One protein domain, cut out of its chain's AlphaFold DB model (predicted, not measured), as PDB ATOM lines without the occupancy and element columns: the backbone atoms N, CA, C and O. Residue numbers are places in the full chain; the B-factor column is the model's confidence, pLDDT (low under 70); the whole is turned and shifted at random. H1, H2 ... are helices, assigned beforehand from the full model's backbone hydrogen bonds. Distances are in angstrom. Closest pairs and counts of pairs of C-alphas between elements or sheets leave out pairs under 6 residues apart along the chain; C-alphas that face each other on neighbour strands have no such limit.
ATOM      1  N   SER A 594      29.483 -46.125 -10.958       60.88
ATOM      2  CA  SER A 594      29.047 -45.120  -9.977       60.88
ATOM      3  C   SER A 594      30.202 -44.326  -9.342       60.88
ATOM      4  O   SER A 594      29.980 -43.239  -8.809       60.88
ATOM      5  N   LEU A 595      31.453 -44.806  -9.422       58.12
ATOM      6  CA  LEU A 595      32.625 -43.969  -9.125       58.12
ATOM      7  C   LEU A 595      32.833 -42.919 -10.224       58.12
ATOM      8  O   LEU A 595      32.985 -41.743  -9.901       58.12
ATOM      9  N   LEU A 596      32.771 -43.314 -11.499       59.38
ATOM     10  CA  LEU A 596      32.888 -42.408 -12.650       59.38
ATOM     11  C   LEU A 596      31.767 -41.352 -12.683       59.38
ATOM     12  O   LEU A 596      32.050 -40.164 -12.851       59.38
ATOM     13  N   GLU A 597      30.520 -41.736 -12.400       64.69
ATOM     14  CA  GLU A 597      29.399 -40.794 -12.230       64.69
ATOM     15  C   GLU A 597      29.646 -39.791 -11.091       64.69
ATOM     16  O   GLU A 597      29.329 -38.604 -11.212       64.69
ATOM     17  N   ARG A 598      30.264 -40.226  -9.983       63.50
ATOM     18  CA  ARG A 598      30.641 -39.330  -8.876       63.50
ATOM     19  C   ARG A 598      31.786 -38.390  -9.259       63.50
ATOM     20  O   ARG A 598      31.748 -37.240  -8.827       63.50
ATOM     21  N   VAL A 599      32.743 -38.810 -10.097       58.84
ATOM     22  CA  VAL A 599      33.744 -37.898 -10.691       58.84
ATOM     23  C   VAL A 599      33.053 -36.843 -11.555       58.84
ATOM     24  O   VAL A 599      33.278 -35.654 -11.342       58.84
ATOM     25  N   ALA A 600      32.154 -37.243 -12.461       61.22
ATOM     26  CA  ALA A 600      31.400 -36.313 -13.305       61.22
ATOM     27  C   ALA A 600      30.579 -35.308 -12.469       61.22
ATOM     28  O   ALA A 600      30.601 -34.103 -12.728       61.22
ATOM     29  N   GLY A 601      29.932 -35.781 -11.398       64.56
ATOM     30  CA  GLY A 601      29.202 -34.947 -10.440       64.56
ATOM     31  C   GLY A 601      30.075 -33.983  -9.623       64.56
ATOM     32  O   GLY A 601      29.580 -32.936  -9.203       64.56
ATOM     33  N   VAL A 602      31.358 -34.296  -9.401       64.38
ATOM     34  CA  VAL A 602      32.337 -33.375  -8.792       64.38
ATOM     35  C   VAL A 602      32.850 -32.369  -9.821       64.38
ATOM     36  O   VAL A 602      32.879 -31.180  -9.519       64.38
ATOM     37  N   VAL A 603      33.168 -32.798 -11.048       62.75
ATOM     38  CA  VAL A 603      33.597 -31.905 -12.141       62.75
ATOM     39  C   VAL A 603      32.537 -30.843 -12.453       62.75
ATOM     40  O   VAL A 603      32.890 -29.679 -12.613       62.75
ATOM     41  N   LEU A 604      31.244 -31.191 -12.417       65.38
ATOM     42  CA  LEU A 604      30.129 -30.235 -12.532       65.38
ATOM     43  C   LEU A 604      30.086 -29.159 -11.428       65.38
ATOM     44  O   LEU A 604      29.420 -28.140 -11.600       65.38
ATOM     45  N   ARG A 605      30.740 -29.387 -10.283       60.78
ATOM     46  CA  ARG A 605      30.761 -28.471  -9.127       60.78
ATOM     47  C   ARG A 605      32.055 -27.667  -9.016       60.78
ATOM     48  O   ARG A 605      32.099 -26.720  -8.234       60.78
ATOM     49  N   LEU A 606      33.099 -28.032  -9.761       63.06
ATOM     50  CA  LEU A 606      34.340 -27.269  -9.812       63.06
ATOM     51  C   LEU A 606      34.137 -26.024 -10.682       63.06
ATOM     52  O   LEU A 606      33.778 -26.116 -11.853       63.06
ATOM     53  N   SER A 607      34.414 -24.848 -10.120       48.62
ATOM     54  CA  SER A 607      34.354 -23.560 -10.827       48.62
ATOM     55  C   SER A 607      35.382 -23.439 -11.961       48.62
ATOM     56  O   SER A 607      35.217 -22.614 -12.857       48.62
ATOM     57  N   THR A 608      36.406 -24.295 -11.958       65.00
ATOM     58  CA  THR A 608      37.314 -24.542 -13.080       65.00
ATOM     59  C   THR A 608      37.270 -26.028 -13.427       65.00
ATOM     60  O   THR A 608      37.951 -26.836 -12.793       65.00
ATOM     61  N   ALA A 609      36.460 -26.406 -14.419       66.94
ATOM     62  CA  ALA A 609      36.513 -27.758 -14.963       66.94
ATOM     63  C   ALA A 609      37.912 -28.017 -15.567       66.94
ATOM     64  O   ALA A 609      38.447 -27.120 -16.226       66.94
ATOM     65  N   PRO A 610      38.514 -29.205 -15.357       76.94
ATOM     66  CA  PRO A 610      39.764 -29.559 -16.016       76.94
ATOM     67  C   PRO A 610      39.565 -29.555 -17.534       76.94
ATOM     68  O   PRO A 610      38.504 -29.959 -18.020       76.94
ATOM     69  N   ASP A 611      40.590 -29.110 -18.265       84.06
ATOM     70  CA  ASP A 611      40.625 -29.157 -19.728       84.06
ATOM     71  C   ASP A 611      40.307 -30.592 -20.197       84.06
ATOM     72  O   ASP A 611      40.999 -31.525 -19.767       84.06
ATOM     73  N   PRO A 612      39.267 -30.803 -21.033       81.94
ATOM     74  CA  PRO A 612      38.886 -32.135 -21.494       81.94
ATOM     75  C   PRO A 612      40.039 -32.872 -22.183       81.94
ATOM     76  O   PRO A 612      40.107 -34.094 -22.083       81.94
ATOM     77  N   LEU A 613      40.964 -32.155 -22.835       84.69
ATOM     78  CA  LEU A 613      42.128 -32.766 -23.473       84.69
ATOM     79  C   LEU A 613      43.130 -33.296 -22.436       84.69
ATOM     80  O   LEU A 613      43.578 -34.436 -22.545       84.69
ATOM     81  N   ALA A 614      43.443 -32.510 -21.403       86.12
ATOM     82  CA  ALA A 614      44.321 -32.941 -20.313       86.12
ATOM     83  C   ALA A 614      43.730 -34.140 -19.552       86.12
ATOM     84  O   ALA A 614      44.421 -35.131 -19.321       86.12
ATOM     85  N   LEU A 615      42.428 -34.087 -19.249       84.25
ATOM     86  CA  LEU A 615      41.689 -35.171 -18.602       84.25
ATOM     87  C   LEU A 615      41.739 -36.472 -19.423       84.25
ATOM     88  O   LEU A 615      41.985 -37.545 -18.874       84.25
ATOM     89  N   ALA A 616      41.545 -36.379 -20.740       84.69
ATOM     90  CA  ALA A 616      41.602 -37.528 -21.634       84.69
ATOM     91  C   ALA A 616      43.010 -38.148 -21.718       84.69
ATOM     92  O   ALA A 616      43.146 -39.372 -21.701       84.69
ATOM     93  N   ILE A 617      44.055 -37.313 -21.745       86.00
ATOM     94  CA  ILE A 617      45.457 -37.758 -21.725       86.00
ATOM     95  C   ILE A 617      45.788 -38.489 -20.415       86.00
ATOM     96  O   ILE A 617      46.413 -39.548 -20.460       86.00
ATOM     97  N   GLU A 618      45.358 -37.977 -19.255       87.56
ATOM     98  CA  GLU A 618      45.586 -38.640 -17.961       87.56
ATOM     99  C   GLU A 618      44.884 -40.008 -17.866       87.56
ATOM    100  O   GLU A 618      45.469 -40.973 -17.370       87.56
ATOM    101  N   LEU A 619      43.653 -40.110 -18.376       83.19
ATOM    102  CA  LEU A 619      42.875 -41.356 -18.405       83.19
ATOM    103  C   LEU A 619      43.486 -42.404 -19.347       83.19
ATOM    104  O   LEU A 619      43.563 -43.581 -18.991       83.19
ATOM    105  N   GLU A 620      43.975 -41.988 -20.518       88.19
ATOM    106  CA  GLU A 620      44.706 -42.875 -21.426       88.19
ATOM    107  C   GLU A 620      46.022 -43.357 -20.800       88.19
ATOM    108  O   GLU A 620      46.304 -44.558 -20.803       88.19
ATOM    109  N   GLN A 621      46.803 -42.451 -20.201       87.44
ATOM    110  CA  GLN A 621      48.042 -42.807 -19.504       87.44
ATOM    111  C   GLN A 621      47.791 -43.804 -18.368       87.44
ATOM    112  O   GLN A 621      48.562 -44.747 -18.213       87.44
ATOM    113  N   ALA A 622      46.701 -43.660 -17.610       82.94
ATOM    114  CA  ALA A 622      46.336 -44.618 -16.570       82.94
ATOM    115  C   ALA A 622      46.047 -46.024 -17.129       82.94
ATOM    116  O   ALA A 622      46.507 -47.014 -16.556       82.94
ATOM    117  N   ALA A 623      45.334 -46.119 -18.257       82.00
ATOM    118  CA  ALA A 623      45.071 -47.393 -18.927       82.00
ATOM    119  C   ALA A 623      46.358 -48.035 -19.480       82.00
ATOM    120  O   ALA A 623      46.570 -49.235 -19.300       82.00
ATOM    121  N   VAL A 624      47.245 -47.238 -20.089       85.19
ATOM    122  CA  VAL A 624      48.549 -47.692 -20.607       85.19
ATOM    123  C   VAL A 624      49.463 -48.179 -19.478       85.19
ATOM    124  O   VAL A 624      49.968 -49.294 -19.553       85.19
ATOM    125  N   ILE A 625      49.605 -47.412 -18.391       83.44
ATOM    126  CA  ILE A 625      50.402 -47.808 -17.217       83.44
ATOM    127  C   ILE A 625      49.859 -49.108 -16.601       83.44
ATOM    128  O   ILE A 625      50.640 -49.967 -16.195       83.44
ATOM    129  N   GLY A 626      48.533 -49.282 -16.555       75.50
ATOM    130  CA  GLY A 626      47.901 -50.522 -16.095       75.50
ATOM    131  C   GLY A 626      48.233 -51.736 -16.971       75.50
ATOM    132  O   GLY A 626      48.471 -52.820 -16.444       75.50
ATOM    133  N   LEU A 627      48.300 -51.558 -18.293       76.06
ATOM    134  CA  LEU A 627      48.692 -52.607 -19.242       76.06
ATOM    135  C   LEU A 627      50.173 -52.973 -19.126       76.06
ATOM    136  O   LEU A 627      50.498 -54.153 -18.975       76.06
ATOM    137  N   GLU A 628      51.053 -51.972 -19.134       83.56
ATOM    138  CA  GLU A 628      52.505 -52.160 -19.041       83.56
ATOM    139  C   GLU A 628      52.904 -52.822 -17.714       83.56
ATOM    140  O   GLU A 628      53.706 -53.756 -17.705       83.56
ATOM    141  N   ALA A 629      52.282 -52.423 -16.596       74.00
ATOM    142  CA  ALA A 629      52.494 -53.042 -15.285       74.00
ATOM    143  C   ALA A 629      52.065 -54.523 -15.225       74.00
ATOM    144  O   ALA A 629      52.565 -55.274 -14.387       74.00
ATOM    145  N   CYS A 630      51.165 -54.952 -16.113       70.56
ATOM    146  CA  CYS A 630      50.747 -56.345 -16.269       70.56
ATOM    147  C   CYS A 630      51.495 -57.091 -17.391       70.56
ATOM    148  O   CYS A 630      51.161 -58.239 -17.678       70.56
ATOM    149  N   GLY A 631      52.506 -56.474 -18.013       82.62
ATOM    150  CA  GLY A 631      53.310 -57.085 -19.076       82.62
ATOM    151  C   GLY A 631      52.645 -57.107 -20.456       82.62
ATOM    152  O   GLY A 631      53.138 -57.794 -21.350       82.62
ATOM    153  N   PHE A 632      51.549 -56.368 -20.655       80.06
ATOM    154  CA  PHE A 632      50.923 -56.226 -21.968       80.06
ATOM    155  C   PHE A 632      51.559 -55.059 -22.736       80.06
ATOM    156  O   PHE A 632      51.631 -53.953 -22.197       80.06
ATOM    157  N   PRO A 633      52.005 -55.260 -23.991       79.81
ATOM    158  CA  PRO A 633      52.504 -54.161 -24.802       79.81
ATOM    159  C   PRO A 633      51.355 -53.198 -25.111       79.81
ATOM    160  O   PRO A 633      50.318 -53.611 -25.635       79.81
ATOM    161  N   ALA A 634      51.543 -51.913 -24.811       78.44
ATOM    162  CA  ALA A 634      50.595 -50.882 -25.206       78.44
ATOM    163  C   ALA A 634      50.416 -50.889 -26.742       78.44
ATOM    164  O   ALA A 634      51.408 -51.042 -27.468       78.44
ATOM    165  N   PRO A 635      49.184 -50.738 -27.266       80.88
ATOM    166  CA  PRO A 635      48.955 -50.772 -28.705       80.88
ATOM    167  C   PRO A 635      49.766 -49.665 -29.405       80.88
ATOM    168  O   PRO A 635      49.765 -48.521 -28.941       80.88
ATOM    169  N   PRO A 636      50.471 -49.966 -30.514       73.31
ATOM    170  CA  PRO A 636      51.403 -49.036 -31.146       73.31
ATOM    171  C   PRO A 636      50.669 -47.918 -31.907       73.31
ATOM    172  O   PRO A 636      50.558 -47.935 -33.131       73.31
ATOM    173  N   GLY A 637      50.192 -46.913 -31.173       70.62
ATOM    174  CA  GLY A 637      49.531 -45.728 -31.710       70.62
ATOM    175  C   GLY A 637      49.913 -44.484 -30.918       70.62
ATOM    176  O   GLY A 637      49.426 -44.272 -29.809       70.62
ATOM    177  N   ARG A 638      50.770 -43.622 -31.481       57.91
ATOM    178  CA  ARG A 638      51.140 -42.362 -30.817       57.91
ATOM    179  C   ARG A 638      49.901 -41.475 -30.576       57.91
ATOM    180  O   ARG A 638      48.985 -41.480 -31.400       57.91
ATOM    181  N   PRO A 639      49.879 -40.666 -29.501       57.62
ATOM    182  CA  PRO A 639      48.840 -39.652 -29.291       57.62
ATOM    183  C   PRO A 639      48.892 -38.513 -30.332       57.62
ATOM    184  O   PRO A 639      47.942 -37.752 -30.464       57.62
ATOM    185  N   GLU A 640      49.971 -38.421 -31.119       60.44
ATOM    186  CA  GLU A 640      50.204 -37.406 -32.161       60.44
ATOM    187  C   GLU A 640      49.149 -37.381 -33.292       60.44
ATOM    188  O   GLU A 640      49.097 -36.408 -34.041       60.44
ATOM    189  N   SER A 641      48.301 -38.409 -33.430       56.72
ATOM    190  CA  SER A 641      47.200 -38.436 -34.408       56.72
ATOM    191  C   SER A 641      45.910 -37.757 -33.934       56.72
ATOM    192  O   SER A 641      45.023 -37.516 -34.752       56.72
ATOM    193  N   LEU A 642      45.803 -37.387 -32.652       61.44
ATOM    194  CA  LEU A 642      44.704 -36.571 -32.123       61.44
ATOM    195  C   LEU A 642      44.940 -35.088 -32.453       61.44
ATOM    196  O   LEU A 642      45.054 -34.230 -31.577       61.44
ATOM    197  N   THR A 643      45.026 -34.776 -33.749       61.50
ATOM    198  CA  THR A 643      45.009 -33.393 -34.234       61.50
ATOM    199  C   THR A 643      43.741 -32.712 -33.739       61.50
ATOM    200  O   THR A 643      42.659 -33.265 -33.925       61.50
ATOM    201  N   VAL A 644      43.884 -31.529 -33.132       64.62
ATOM    202  CA  VAL A 644      42.825 -30.791 -32.425       64.62
ATOM    203  C   VAL A 644      41.530 -30.726 -33.242       64.62
ATOM    204  O   VAL A 644      41.357 -29.859 -34.100       64.62
ATOM    205  N   SER A 645      40.600 -31.639 -32.947       64.62
ATOM    206  CA  SER A 645      39.218 -31.522 -33.392       64.62
ATOM    207  C   SER A 645      38.626 -30.308 -32.696       64.62
ATOM    208  O   SER A 645      38.592 -30.247 -31.469       64.62
ATOM    209  N   ILE A 646      38.167 -29.335 -33.482       73.69
ATOM    210  CA  ILE A 646      37.502 -28.133 -32.961       73.69
ATOM    211  C   ILE A 646      36.147 -28.508 -32.328       73.69
ATOM    212  O   ILE A 646      35.655 -27.803 -31.449       73.69
ATOM    213  N   ASP A 647      35.562 -29.633 -32.748       86.81
ATOM    214  CA  ASP A 647      34.344 -30.189 -32.171       86.81
ATOM    215  C   ASP A 647      34.647 -31.074 -30.938       86.81
ATOM    216  O   ASP A 647      35.350 -32.087 -31.083       86.81
ATOM    217  N   PRO A 648      34.120 -30.732 -29.740       82.69
ATOM    218  CA  PRO A 648      34.309 -31.519 -28.524       82.69
ATOM    219  C   PRO A 648      33.572 -32.865 -28.535       82.69
ATOM    220  O   PRO A 648      34.025 -33.781 -27.851       82.69
ATOM    221  N   ASP A 649      32.476 -33.024 -29.284       84.75
ATOM    222  CA  ASP A 649      31.768 -34.312 -29.360       84.75
ATOM    223  C   ASP A 649      32.602 -35.349 -30.122       84.75
ATOM    224  O   ASP A 649      32.820 -36.460 -29.635       84.75
ATOM    225  N   SER A 650      33.185 -34.946 -31.253       87.00
ATOM    226  CA  SER A 650      34.179 -35.740 -31.983       87.00
ATOM    227  C   SER A 650      35.408 -36.084 -31.128       87.00
ATOM    228  O   SER A 650      35.942 -37.186 -31.243       87.00
ATOM    229  N   LEU A 651      35.854 -35.186 -30.236       84.44
ATOM    230  CA  LEU A 651      36.947 -35.475 -29.296       84.44
ATOM    231  C   LEU A 651      36.557 -36.586 -28.308       84.44
ATOM    232  O   LEU A 651      37.310 -37.547 -28.156       84.44
ATOM    233  N   VAL A 652      35.380 -36.493 -27.677       86.06
ATOM    234  CA  VAL A 652      34.886 -37.517 -26.737       86.06
ATOM    235  C   VAL A 652      34.734 -38.873 -27.427       86.06
ATOM    236  O   VAL A 652      35.236 -39.873 -26.915       86.06
ATOM    237  N   ALA A 653      34.110 -38.909 -28.609       88.56
ATOM    238  CA  ALA A 653      33.918 -40.141 -29.372       88.56
ATOM    239  C   ALA A 653      35.253 -40.818 -29.729       88.56
ATOM    240  O   ALA A 653      35.415 -42.019 -29.505       88.56
ATOM    241  N   ASN A 654      36.238 -40.047 -30.205       87.88
ATOM    242  CA  ASN A 654      37.563 -40.569 -30.549       87.88
ATOM    243  C   ASN A 654      38.312 -41.131 -29.327       87.88
ATOM    244  O   ASN A 654      38.966 -42.167 -29.439       87.88
ATOM    245  N   TYR A 655      38.208 -40.493 -28.156       87.25
ATOM    246  CA  TYR A 655      38.855 -40.984 -26.934       87.25
ATOM    247  C   TYR A 655      38.183 -42.229 -26.348       87.25
ATOM    248  O   TYR A 655      38.882 -43.164 -25.953       87.25
ATOM    249  N   VAL A 656      36.847 -42.288 -26.327       89.75
ATOM    250  CA  VAL A 656      36.125 -43.499 -25.897       89.75
ATOM    251  C   VAL A 656      36.422 -44.660 -26.850       89.75
ATOM    252  O   VAL A 656      36.681 -45.768 -26.383       89.75
ATOM    253  N   GLN A 657      36.484 -44.413 -28.164       91.12
ATOM    254  CA  GLN A 657      36.897 -45.437 -29.127       91.12
ATOM    255  C   GLN A 657      38.339 -45.899 -28.884       91.12
ATOM    256  O   GLN A 657      38.583 -47.098 -28.834       91.12
ATOM    257  N   ARG A 658      39.283 -44.983 -28.628       88.69
ATOM    258  CA  ARG A 658      40.680 -45.329 -28.311       88.69
ATOM    259  C   ARG A 658      40.793 -46.182 -27.039       88.69
ATOM    260  O   ARG A 658      41.568 -47.133 -27.018       88.69
ATOM    261  N   LEU A 659      39.985 -45.920 -26.005       89.06
ATOM    262  CA  LEU A 659      39.899 -46.779 -24.813       89.06
ATOM    263  C   LEU A 659      39.267 -48.152 -25.113       89.06
ATOM    264  O   LEU A 659      39.751 -49.160 -24.592       89.06
ATOM    265  N   LYS A 660      38.248 -48.214 -25.985       91.81
ATOM    266  CA  LYS A 660      37.676 -49.474 -26.497       91.81
ATOM    267  C   LYS A 660      38.713 -50.282 -27.284       91.81
ATOM    268  O   LYS A 660      38.839 -51.481 -27.045       91.81
ATOM    269  N   ASP A 661      39.518 -49.640 -28.128       90.38
ATOM    270  CA  ASP A 661      40.600 -50.276 -28.887       90.38
ATOM    271  C   ASP A 661      41.676 -50.840 -27.940       90.38
ATOM    272  O   ASP A 661      42.018 -52.023 -28.025       90.38
ATOM    273  N   ILE A 662      42.132 -50.037 -26.968       87.81
ATOM    274  CA  ILE A 662      43.081 -50.440 -25.916       87.81
ATOM    275  C   ILE A 662      42.553 -51.660 -25.140       87.81
ATOM    276  O   ILE A 662      43.257 -52.663 -25.011       87.81
ATOM    277  N   HIS A 663      41.296 -51.637 -24.687       89.81
ATOM    278  CA  HIS A 663      40.657 -52.776 -24.016       89.81
ATOM    279  C   HIS A 663      40.498 -54.001 -24.928       89.81
ATOM    280  O   HIS A 663      40.715 -55.128 -24.483       89.81
ATOM    281  N   SER A 664      40.164 -53.812 -26.208       89.12
ATOM    282  CA  SER A 664      40.026 -54.914 -27.168       89.12
ATOM    283  C   SER A 664      41.354 -55.642 -27.406       89.12
ATOM    284  O   SER A 664      41.356 -56.865 -27.531       89.12
ATOM    285  N   SER A 665      42.472 -54.903 -27.374       86.62
ATOM    286  CA  SER A 665      43.834 -55.438 -27.487       86.62
ATOM    287  C   SER A 665      44.323 -56.161 -26.225       86.62
ATOM    288  O   SER A 665      45.286 -56.925 -26.285       86.62
ATOM    289  N   CYS A 666      43.658 -55.962 -25.082       84.12
ATOM    290  CA  CYS A 666      43.997 -56.638 -23.838       84.12
ATOM    291  C   CYS A 666      43.375 -58.040 -23.776       84.12
ATOM    292  O   CYS A 666      42.172 -58.219 -23.997       84.12
ATOM    293  N   SER A 667      44.173 -59.039 -23.383       83.69
ATOM    294  CA  SER A 667      43.661 -60.387 -23.108       83.69
ATOM    295  C   SER A 667      42.825 -60.455 -21.822       83.69
ATOM    296  O   SER A 667      42.023 -61.370 -21.668       83.69
ATOM    297  N   CYS A 668      42.989 -59.497 -20.901       83.81
ATOM    298  CA  CYS A 668      42.230 -59.405 -19.656       83.81
ATOM    299  C   CYS A 668      41.165 -58.301 -19.744       83.81
ATOM    300  O   CYS A 668      41.468 -57.115 -19.608       83.81
ATOM    301  N   LYS A 669      39.895 -58.689 -19.909       84.19
ATOM    302  CA  LYS A 669      38.770 -57.744 -20.051       84.19
ATOM    303  C   LYS A 669      38.592 -56.809 -18.850       84.19
ATOM    304  O   LYS A 669      38.208 -55.657 -19.027       84.19
ATOM    305  N   LEU A 670      38.947 -57.246 -17.643       82.56
ATOM    306  CA  LEU A 670      38.805 -56.430 -16.432       82.56
ATOM    307  C   LEU A 670      39.920 -55.387 -16.240       82.56
ATOM    308  O   LEU A 670      39.738 -54.451 -15.463       82.56
ATOM    309  N   LEU A 671      41.059 -55.496 -16.936       79.06
ATOM    310  CA  LEU A 671      42.241 -54.683 -16.625       79.06
ATOM    311  C   LEU A 671      42.040 -53.185 -16.908       79.06
ATOM    312  O   LEU A 671      42.320 -52.354 -16.044       79.06
ATOM    313  N   VAL A 672      41.506 -52.831 -18.080       81.75
ATOM    314  CA  VAL A 672      41.248 -51.423 -18.444       81.75
ATOM    315  C   VAL A 672      40.142 -50.794 -17.569       81.75
ATOM    316  O   VAL A 672      40.390 -49.723 -17.012       81.75
ATOM    317  N   PRO A 673      38.979 -51.444 -17.333       81.00
ATOM    318  CA  PRO A 673      37.986 -50.970 -16.363       81.00
ATOM    319  C   PRO A 673      38.537 -50.728 -14.950       81.00
ATOM    320  O   PRO A 673      38.189 -49.729 -14.316       81.00
ATOM    321  N   LEU A 674      39.415 -51.607 -14.453       75.75
ATOM    322  CA  LEU A 674      40.046 -51.454 -13.137       75.75
ATOM    323  C   LEU A 674      41.051 -50.295 -13.102       75.75
ATOM    324  O   LEU A 674      41.030 -49.515 -12.149       75.75
ATOM    325  N   ALA A 675      41.877 -50.129 -14.140       77.69
ATOM    326  CA  ALA A 675      42.828 -49.018 -14.240       77.69
ATOM    327  C   ALA A 675      42.119 -47.649 -14.236       77.69
ATOM    328  O   ALA A 675      42.504 -46.751 -13.484       77.69
ATOM    329  N   LEU A 676      41.030 -47.520 -15.004       81.00
ATOM    330  CA  LEU A 676      40.196 -46.313 -15.038       81.00
ATOM    331  C   LEU A 676      39.514 -46.057 -13.682       81.00
ATOM    332  O   LEU A 676      39.554 -44.938 -13.173       81.00
ATOM    333  N   SER A 677      38.970 -47.101 -13.042       78.06
ATOM    334  CA  SER A 677      38.364 -47.000 -11.700       78.06
ATOM    335  C   SER A 677      39.367 -46.511 -10.646       78.06
ATOM    336  O   SER A 677      39.052 -45.632  -9.840       78.06
ATOM    337  N   ALA A 678      40.591 -47.048 -10.670       73.75
ATOM    338  CA  ALA A 678      41.662 -46.670  -9.752       73.75
ATOM    339  C   ALA A 678      42.140 -45.226  -9.982       73.75
ATOM    340  O   ALA A 678      42.399 -44.507  -9.015       73.75
ATOM    341  N   TRP A 679      42.217 -44.772 -11.239       87.75
ATOM    342  CA  TRP A 679      42.492 -43.366 -11.550       87.75
ATOM    343  C   TRP A 679      41.401 -42.448 -10.979       87.75
ATOM    344  O   TRP A 679      41.720 -41.492 -10.271       87.75
ATOM    345  N   CYS A 680      40.121 -42.784 -11.180       76.94
ATOM    346  CA  CYS A 680      38.992 -41.995 -10.676       76.94
ATOM    347  C   CYS A 680      39.009 -41.846  -9.153       76.94
ATOM    348  O   CYS A 680      38.779 -40.749  -8.640       76.94
ATOM    349  N   GLN A 681      39.315 -42.924  -8.426       73.25
ATOM    350  CA  GLN A 681      39.450 -42.871  -6.974       73.25
ATOM    351  C   GLN A 681      40.584 -41.922  -6.550       73.25
ATOM    352  O   GLN A 681      40.360 -41.043  -5.719       73.25
ATOM    353  N   ARG A 682      41.774 -42.041  -7.153       76.56
ATOM    354  CA  ARG A 682      42.931 -41.186  -6.823       76.56
ATOM    355  C   ARG A 682      42.680 -39.715  -7.156       76.56
ATOM    356  O   ARG A 682      43.104 -38.840  -6.402       76.56
ATOM    357  N   TRP A 683      41.962 -39.436  -8.244       80.00
ATOM    358  CA  TRP A 683      41.558 -38.079  -8.608       80.00
ATOM    359  C   TRP A 683      40.595 -37.484  -7.566       80.00
ATOM    360  O   TRP A 683      40.829 -36.378  -7.081       80.00
ATOM    361  N   LEU A 684      39.571 -38.235  -7.137       74.50
ATOM    362  CA  LEU A 684      38.645 -37.813  -6.073       74.50
ATOM    363  C   LEU A 684      39.355 -37.579  -4.735       74.50
ATOM    364  O   LEU A 684      39.098 -36.574  -4.071       74.50
ATOM    365  N   GLU A 685      40.265 -38.476  -4.347       77.06
ATOM    366  CA  GLU A 685      41.085 -38.331  -3.142       77.06
ATOM    367  C   GLU A 685      41.934 -37.050  -3.208       77.06
ATOM    368  O   GLU A 685      41.922 -36.262  -2.258       77.06
ATOM    369  N   GLY A 686      42.570 -36.776  -4.353       76.81
ATOM    370  CA  GLY A 686      43.337 -35.552  -4.600       76.81
ATOM    371  C   GLY A 686      42.516 -34.264  -4.469       76.81
ATOM    372  O   GLY A 686      42.969 -33.325  -3.816       76.81
ATOM    373  N   GLN A 687      41.294 -34.234  -5.015       75.50
ATOM    374  CA  GLN A 687      40.380 -33.084  -4.892       75.50
ATOM    375  C   GLN A 687      39.807 -32.915  -3.473       75.50
ATOM    376  O   GLN A 687      39.430 -31.813  -3.084       75.50
ATOM    377  N   SER A 723      30.926 -24.248 -22.376       63.91
ATOM    378  CA  SER A 723      31.208 -25.287 -23.385       63.91
ATOM    379  C   SER A 723      32.284 -26.285 -22.944       63.91
ATOM    380  O   SER A 723      32.135 -27.482 -23.187       63.91
ATOM    381  N   SER A 724      33.334 -25.817 -22.260       62.91
ATOM    382  CA  SER A 724      34.457 -26.664 -21.826       62.91
ATOM    383  C   SER A 724      34.050 -27.631 -20.709       62.91
ATOM    384  O   SER A 724      34.239 -28.840 -20.836       62.91
ATOM    385  N   ALA A 725      33.363 -27.138 -19.669       68.38
ATOM    386  CA  ALA A 725      32.851 -27.989 -18.591       68.38
ATOM    387  C   ALA A 725      31.889 -29.078 -19.108       68.38
ATOM    388  O   ALA A 725      31.933 -30.219 -18.652       68.38
ATOM    389  N   SER A 726      31.070 -28.753 -20.116       79.06
ATOM    390  CA  SER A 726      30.196 -29.719 -20.794       79.06
ATOM    391  C   SER A 726      30.970 -30.822 -21.534       79.06
ATOM    392  O   SER A 726      30.515 -31.964 -21.590       79.06
ATOM    393  N   ALA A 727      32.150 -30.532 -22.093       80.06
ATOM    394  CA  ALA A 727      32.982 -31.537 -22.759       80.06
ATOM    395  C   ALA A 727      33.599 -32.533 -21.759       80.06
ATOM    396  O   ALA A 727      33.465 -33.741 -21.947       80.06
ATOM    397  N   SER A 728      34.192 -32.054 -20.659       79.12
ATOM    398  CA  SER A 728      34.820 -32.919 -19.643       79.12
ATOM    399  C   SER A 728      33.805 -33.829 -18.935       79.12
ATOM    400  O   SER A 728      34.110 -34.976 -18.614       79.12
ATOM    401  N   VAL A 729      32.571 -33.353 -18.740       80.75
ATOM    402  CA  VAL A 729      31.472 -34.153 -18.168       80.75
ATOM    403  C   VAL A 729      30.980 -35.219 -19.151       80.75
ATOM    404  O   VAL A 729      30.784 -36.364 -18.745       80.75
ATOM    405  N   ARG A 730      30.837 -34.887 -20.444       83.19
ATOM    406  CA  ARG A 730      30.497 -35.867 -21.491       83.19
ATOM    407  C   ARG A 730      31.571 -36.943 -21.647       83.19
ATOM    408  O   ARG A 730      31.224 -38.114 -21.763       83.19
ATOM    409  N   LEU A 731      32.853 -36.573 -21.566       80.81
ATOM    410  CA  LEU A 731      33.968 -37.525 -21.575       80.81
ATOM    411  C   LEU A 731      33.851 -38.544 -20.433       80.81
ATOM    412  O   LEU A 731      33.899 -39.748 -20.670       80.81
ATOM    413  N   LEU A 732      33.654 -38.070 -19.200       81.69
ATOM    414  CA  LEU A 732      33.517 -38.946 -18.032       81.69
ATOM    415  C   LEU A 732      32.276 -39.841 -18.108       81.69
ATOM    416  O   LEU A 732      32.347 -40.996 -17.697       81.69
ATOM    417  N   HIS A 733      31.167 -39.346 -18.664       82.12
ATOM    418  CA  HIS A 733      29.956 -40.145 -18.849       82.12
ATOM    419  C   HIS A 733      30.146 -41.251 -19.900       82.12
ATOM    420  O   HIS A 733      29.801 -42.397 -19.626       82.12
ATOM    421  N   GLY A 734      30.755 -40.950 -21.054       82.44
ATOM    422  CA  GLY A 734      31.049 -41.964 -22.076       82.44
ATOM    423  C   GLY A 734      32.050 -43.025 -21.598       82.44
ATOM    424  O   GLY A 734      31.970 -44.188 -21.990       82.44
ATOM    425  N   ILE A 735      32.960 -42.659 -20.688       81.44
ATOM    426  CA  ILE A 735      33.865 -43.610 -20.027       81.44
ATOM    427  C   ILE A 735      33.128 -44.437 -18.960       81.44
ATOM    428  O   ILE A 735      33.401 -45.628 -18.839       81.44
ATOM    429  N   ALA A 736      32.166 -43.861 -18.227       79.75
ATOM    430  CA  ALA A 736      31.297 -44.604 -17.307       79.75
ATOM    431  C   ALA A 736      30.477 -45.681 -18.037       79.75
ATOM    432  O   ALA A 736      30.437 -46.826 -17.585       79.75
ATOM    433  N   GLU A 737      29.888 -45.326 -19.181       85.12
ATOM    434  CA  GLU A 737      29.141 -46.243 -20.051       85.12
ATOM    435  C   GLU A 737      30.044 -47.358 -20.586       85.12
ATOM    436  O   GLU A 737      29.752 -48.530 -20.370       85.12
ATOM    437  N   PHE A 738      31.197 -47.017 -21.173       86.94
ATOM    438  CA  PHE A 738      32.178 -48.004 -21.641       86.94
ATOM    439  C   PHE A 738      32.646 -48.964 -20.533       86.94
ATOM    440  O   PHE A 738      32.794 -50.166 -20.766       86.94
ATOM    441  N   VAL A 739      32.878 -48.459 -19.318       82.50
ATOM    442  CA  VAL A 739      33.253 -49.294 -18.170       82.50
ATOM    443  C   VAL A 739      32.100 -50.224 -17.783       82.50
ATOM    444  O   VAL A 739      32.352 -51.404 -17.551       82.50
ATOM    445  N   ALA A 740      30.852 -49.748 -17.765       79.81
ATOM    446  CA  ALA A 740      29.680 -50.582 -17.494       79.81
ATOM    447  C   ALA A 740      29.472 -51.677 -18.560       79.81
ATOM    448  O   ALA A 740      29.291 -52.838 -18.196       79.81
ATOM    449  N   GLU A 741      29.576 -51.332 -19.850       85.94
ATOM    450  CA  GLU A 741      29.558 -52.281 -20.977       85.94
ATOM    451  C   GLU A 741      30.641 -53.359 -20.800       85.94
ATOM    452  O   GLU A 741      30.344 -54.551 -20.798       85.94
ATOM    453  N   SER A 742      31.886 -52.944 -20.546       80.81
ATOM    454  CA  SER A 742      33.032 -53.854 -20.388       80.81
ATOM    455  C   SER A 742      32.891 -54.812 -19.201       80.81
ATOM    456  O   SER A 742      33.365 -55.946 -19.266       80.81
ATOM    457  N   TRP A 743      32.272 -54.366 -18.101       79.19
ATOM    458  CA  TRP A 743      31.985 -55.221 -16.943       79.19
ATOM    459  C   TRP A 743      30.874 -56.232 -17.244       79.19
ATOM    460  O   TRP A 743      31.009 -57.393 -16.857       79.19
ATOM    461  N   ALA A 744      29.819 -55.828 -17.959       78.44
ATOM    462  CA  ALA A 744      28.752 -56.733 -18.383       78.44
ATOM    463  C   ALA A 744      29.269 -57.801 -19.364       78.44
ATOM    464  O   ALA A 744      29.008 -58.987 -19.167       78.44
ATOM    465  N   ASP A 745      30.077 -57.407 -20.353       79.81
ATOM    466  CA  ASP A 745      30.712 -58.330 -21.301       79.81
ATOM    467  C   ASP A 745      31.664 -59.311 -20.600       79.81
ATOM    468  O   ASP A 745      31.658 -60.507 -20.897       79.81
ATOM    469  N   ALA A 746      32.466 -58.834 -19.641       73.75
ATOM    470  CA  ALA A 746      33.356 -59.689 -18.858       73.75
ATOM    471  C   ALA A 746      32.581 -60.686 -17.978       73.75
ATOM    472  O   ALA A 746      32.990 -61.844 -17.861       73.75
ATOM    473  N   GLN A 747      31.457 -60.268 -17.389       70.94
ATOM    474  CA  GLN A 747      30.592 -61.157 -16.617       70.94
ATOM    475  C   GLN A 747      29.944 -62.221 -17.514       70.94
ATOM    476  O   GLN A 747      30.070 -63.406 -17.219       70.94
ATOM    477  N   LEU A 748      29.353 -61.830 -18.648       75.31
ATOM    478  CA  LEU A 748      28.761 -62.761 -19.619       75.31
ATOM    479  C   LEU A 748      29.784 -63.767 -20.169       75.31
ATOM    480  O   LEU A 748      29.465 -64.941 -20.331       75.31
ATOM    481  N   GLN A 749      31.023 -63.336 -20.429       73.69
ATOM    482  CA  GLN A 749      32.103 -64.239 -20.845       73.69
ATOM    483  C   GLN A 749      32.546 -65.179 -19.720       73.69
ATOM    484  O   GLN A 749      32.902 -66.318 -20.010       73.69
ATOM    485  N   THR A 750      32.494 -64.742 -18.459       66.19
ATOM    486  CA  THR A 750      32.797 -65.605 -17.304       66.19
ATOM    487  C   THR A 750      31.708 -66.660 -17.125       66.19
ATOM    488  O   THR A 750      32.021 -67.843 -17.085       66.19
ATOM    489  N   GLU A 751      30.433 -66.264 -17.141       65.25
ATOM    490  CA  GLU A 751      29.287 -67.180 -17.046       65.25
ATOM    491  C   GLU A 751      29.253 -68.182 -18.223       65.25
ATOM    492  O   GLU A 751      28.976 -69.366 -18.030       65.25
ATOM    493  N   ALA A 752      29.600 -67.742 -19.439       68.31
ATOM    494  CA  ALA A 752      29.704 -68.615 -20.610       68.31
ATOM    495  C   ALA A 752      30.919 -69.562 -20.558       68.31
ATOM    496  O   ALA A 752      30.806 -70.713 -20.980       68.31
ATOM    497  N   ALA A 753      32.066 -69.105 -20.041       61.41
ATOM    498  CA  ALA A 753      33.245 -69.946 -19.846       61.41
ATOM    499  C   ALA A 753      33.004 -70.998 -18.755       61.41
ATOM    500  O   ALA A 753      33.284 -72.168 -18.981       61.41
ATOM    501  N   GLU A 754      32.393 -70.622 -17.628       50.81
ATOM    502  CA  GLU A 754      32.004 -71.556 -16.566       50.81
ATOM    503  C   GLU A 754      31.003 -72.607 -17.075       50.81
ATOM    504  O   GLU A 754      31.145 -73.791 -16.767       50.81
ATOM    505  N   ALA A 755      30.036 -72.215 -17.915       47.12
ATOM    506  CA  ALA A 755      29.108 -73.148 -18.557       47.12
ATOM    507  C   ALA A 755      29.800 -74.104 -19.553       47.12
ATOM    508  O   ALA A 755      29.478 -75.294 -19.586       47.12
ATOM    509  N   ALA A 756      30.763 -73.615 -20.340       46.56
ATOM    510  CA  ALA A 756      31.531 -74.433 -21.280       46.56
ATOM    511  C   ALA A 756      32.517 -75.380 -20.570       46.56
ATOM    512  O   ALA A 756      32.634 -76.547 -20.950       46.56
ATOM    513  N   ASP A 757      33.171 -74.920 -19.501       41.41
ATOM    514  CA  ASP A 757      34.046 -75.737 -18.657       41.41
ATOM    515  C   ASP A 757      33.245 -76.808 -17.900       41.41
ATOM    516  O   ASP A 757      33.730 -77.928 -17.746       41.41
ATOM    517  N   LEU A 758      31.994 -76.531 -17.509       39.12
ATOM    518  CA  LEU A 758      31.049 -77.535 -16.996       39.12
ATOM    519  C   LEU A 758      30.716 -78.623 -18.034       39.12
ATOM    520  O   LEU A 758      30.625 -79.799 -17.677       39.12
ATOM    521  N   GLU A 759      30.571 -78.268 -19.315       35.81
ATOM    522  CA  GLU A 759      30.341 -79.246 -20.389       35.81
ATOM    523  C   GLU A 759      31.619 -80.038 -20.751       35.81
ATOM    524  O   GLU A 759      31.545 -81.217 -21.119       35.81
ATOM    525  N   GLY A 760      32.799 -79.426 -20.590       35.97
ATOM    526  CA  GLY A 760      34.111 -80.066 -20.745       35.97
ATOM    527  C   GLY A 760      34.490 -81.004 -19.590       35.97
ATOM    528  O   GLY A 760      34.994 -82.106 -19.829       35.97
ATOM    529  N   LEU A 761      34.184 -80.621 -18.345       33.16
ATOM    530  CA  LEU A 761      34.410 -81.406 -17.120       33.16
ATOM    531  C   LEU A 761      33.675 -82.754 -17.119       33.16
ATOM    532  O   LEU A 761      34.096 -83.684 -16.436       33.16
ATOM    533  N   LEU A 762      32.608 -82.884 -17.908       37.28
ATOM    534  CA  LEU A 762      31.875 -84.135 -18.092       37.28
ATOM    535  C   LEU A 762      32.518 -85.096 -19.113       37.28
ATOM    536  O   LEU A 762      31.951 -86.167 -19.344       37.28
ATOM    537  N   LYS A 763      33.652 -84.750 -19.753       35.47
ATOM    538  CA  LYS A 763      34.181 -85.519 -20.902       35.47
ATOM    539  C   LYS A 763      35.654 -85.955 -20.883       35.47
ATOM    540  O   LYS A 763      35.943 -86.872 -21.648       35.47
ATOM    541  N   LEU A 764      36.577 -85.401 -20.077       27.61
ATOM    542  CA  LEU A 764      37.997 -85.840 -20.085       27.61
ATOM    543  C   LEU A 764      38.701 -85.898 -18.709       27.61
ATOM    544  O   LEU A 764      38.256 -85.319 -17.724       27.61
TER     545      LEU A 764
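This is residues 594 to 687 and 723 to 764 of the 801 residues of the protein "Hypothetical protein" of Polarella glacialis (UniProt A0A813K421). A five-helix bundle with an arm: H1, H2 and H3 pack on the first part of H5, H4 crosses H2, and residues 750 to 764 stick out. The 136 printed residues include H1 to H5 in order and no named strand: all helix. It is only just compact, close to loose: radius of gyration of the C-alphas 17.0 A, spans 62 by 31 by 25 A.

Start at H1, residues 594 to 603, touching H5, residues 723 to 761; closest C-alphas 600 and 729, 5.3 A. H2, residues 612 to 629, touches H4, residues 671 to 687, at a steep tilt of 53 degrees. After a long link H3, residues 648 to 665, touches H5. Every O i to N i+4 pair in these helices is within hydrogen-bond range.

Find C-alpha 594 at (29.047, -45.120, -9.977); H5 ends at C-alpha 761, (34.410, -81.406, -17.120).

Residues 688 to 722 are cut out; C-alphas 687 and 723 are 22.1 A apart. The 42 residues with pLDDT under 70 include 750 to 764.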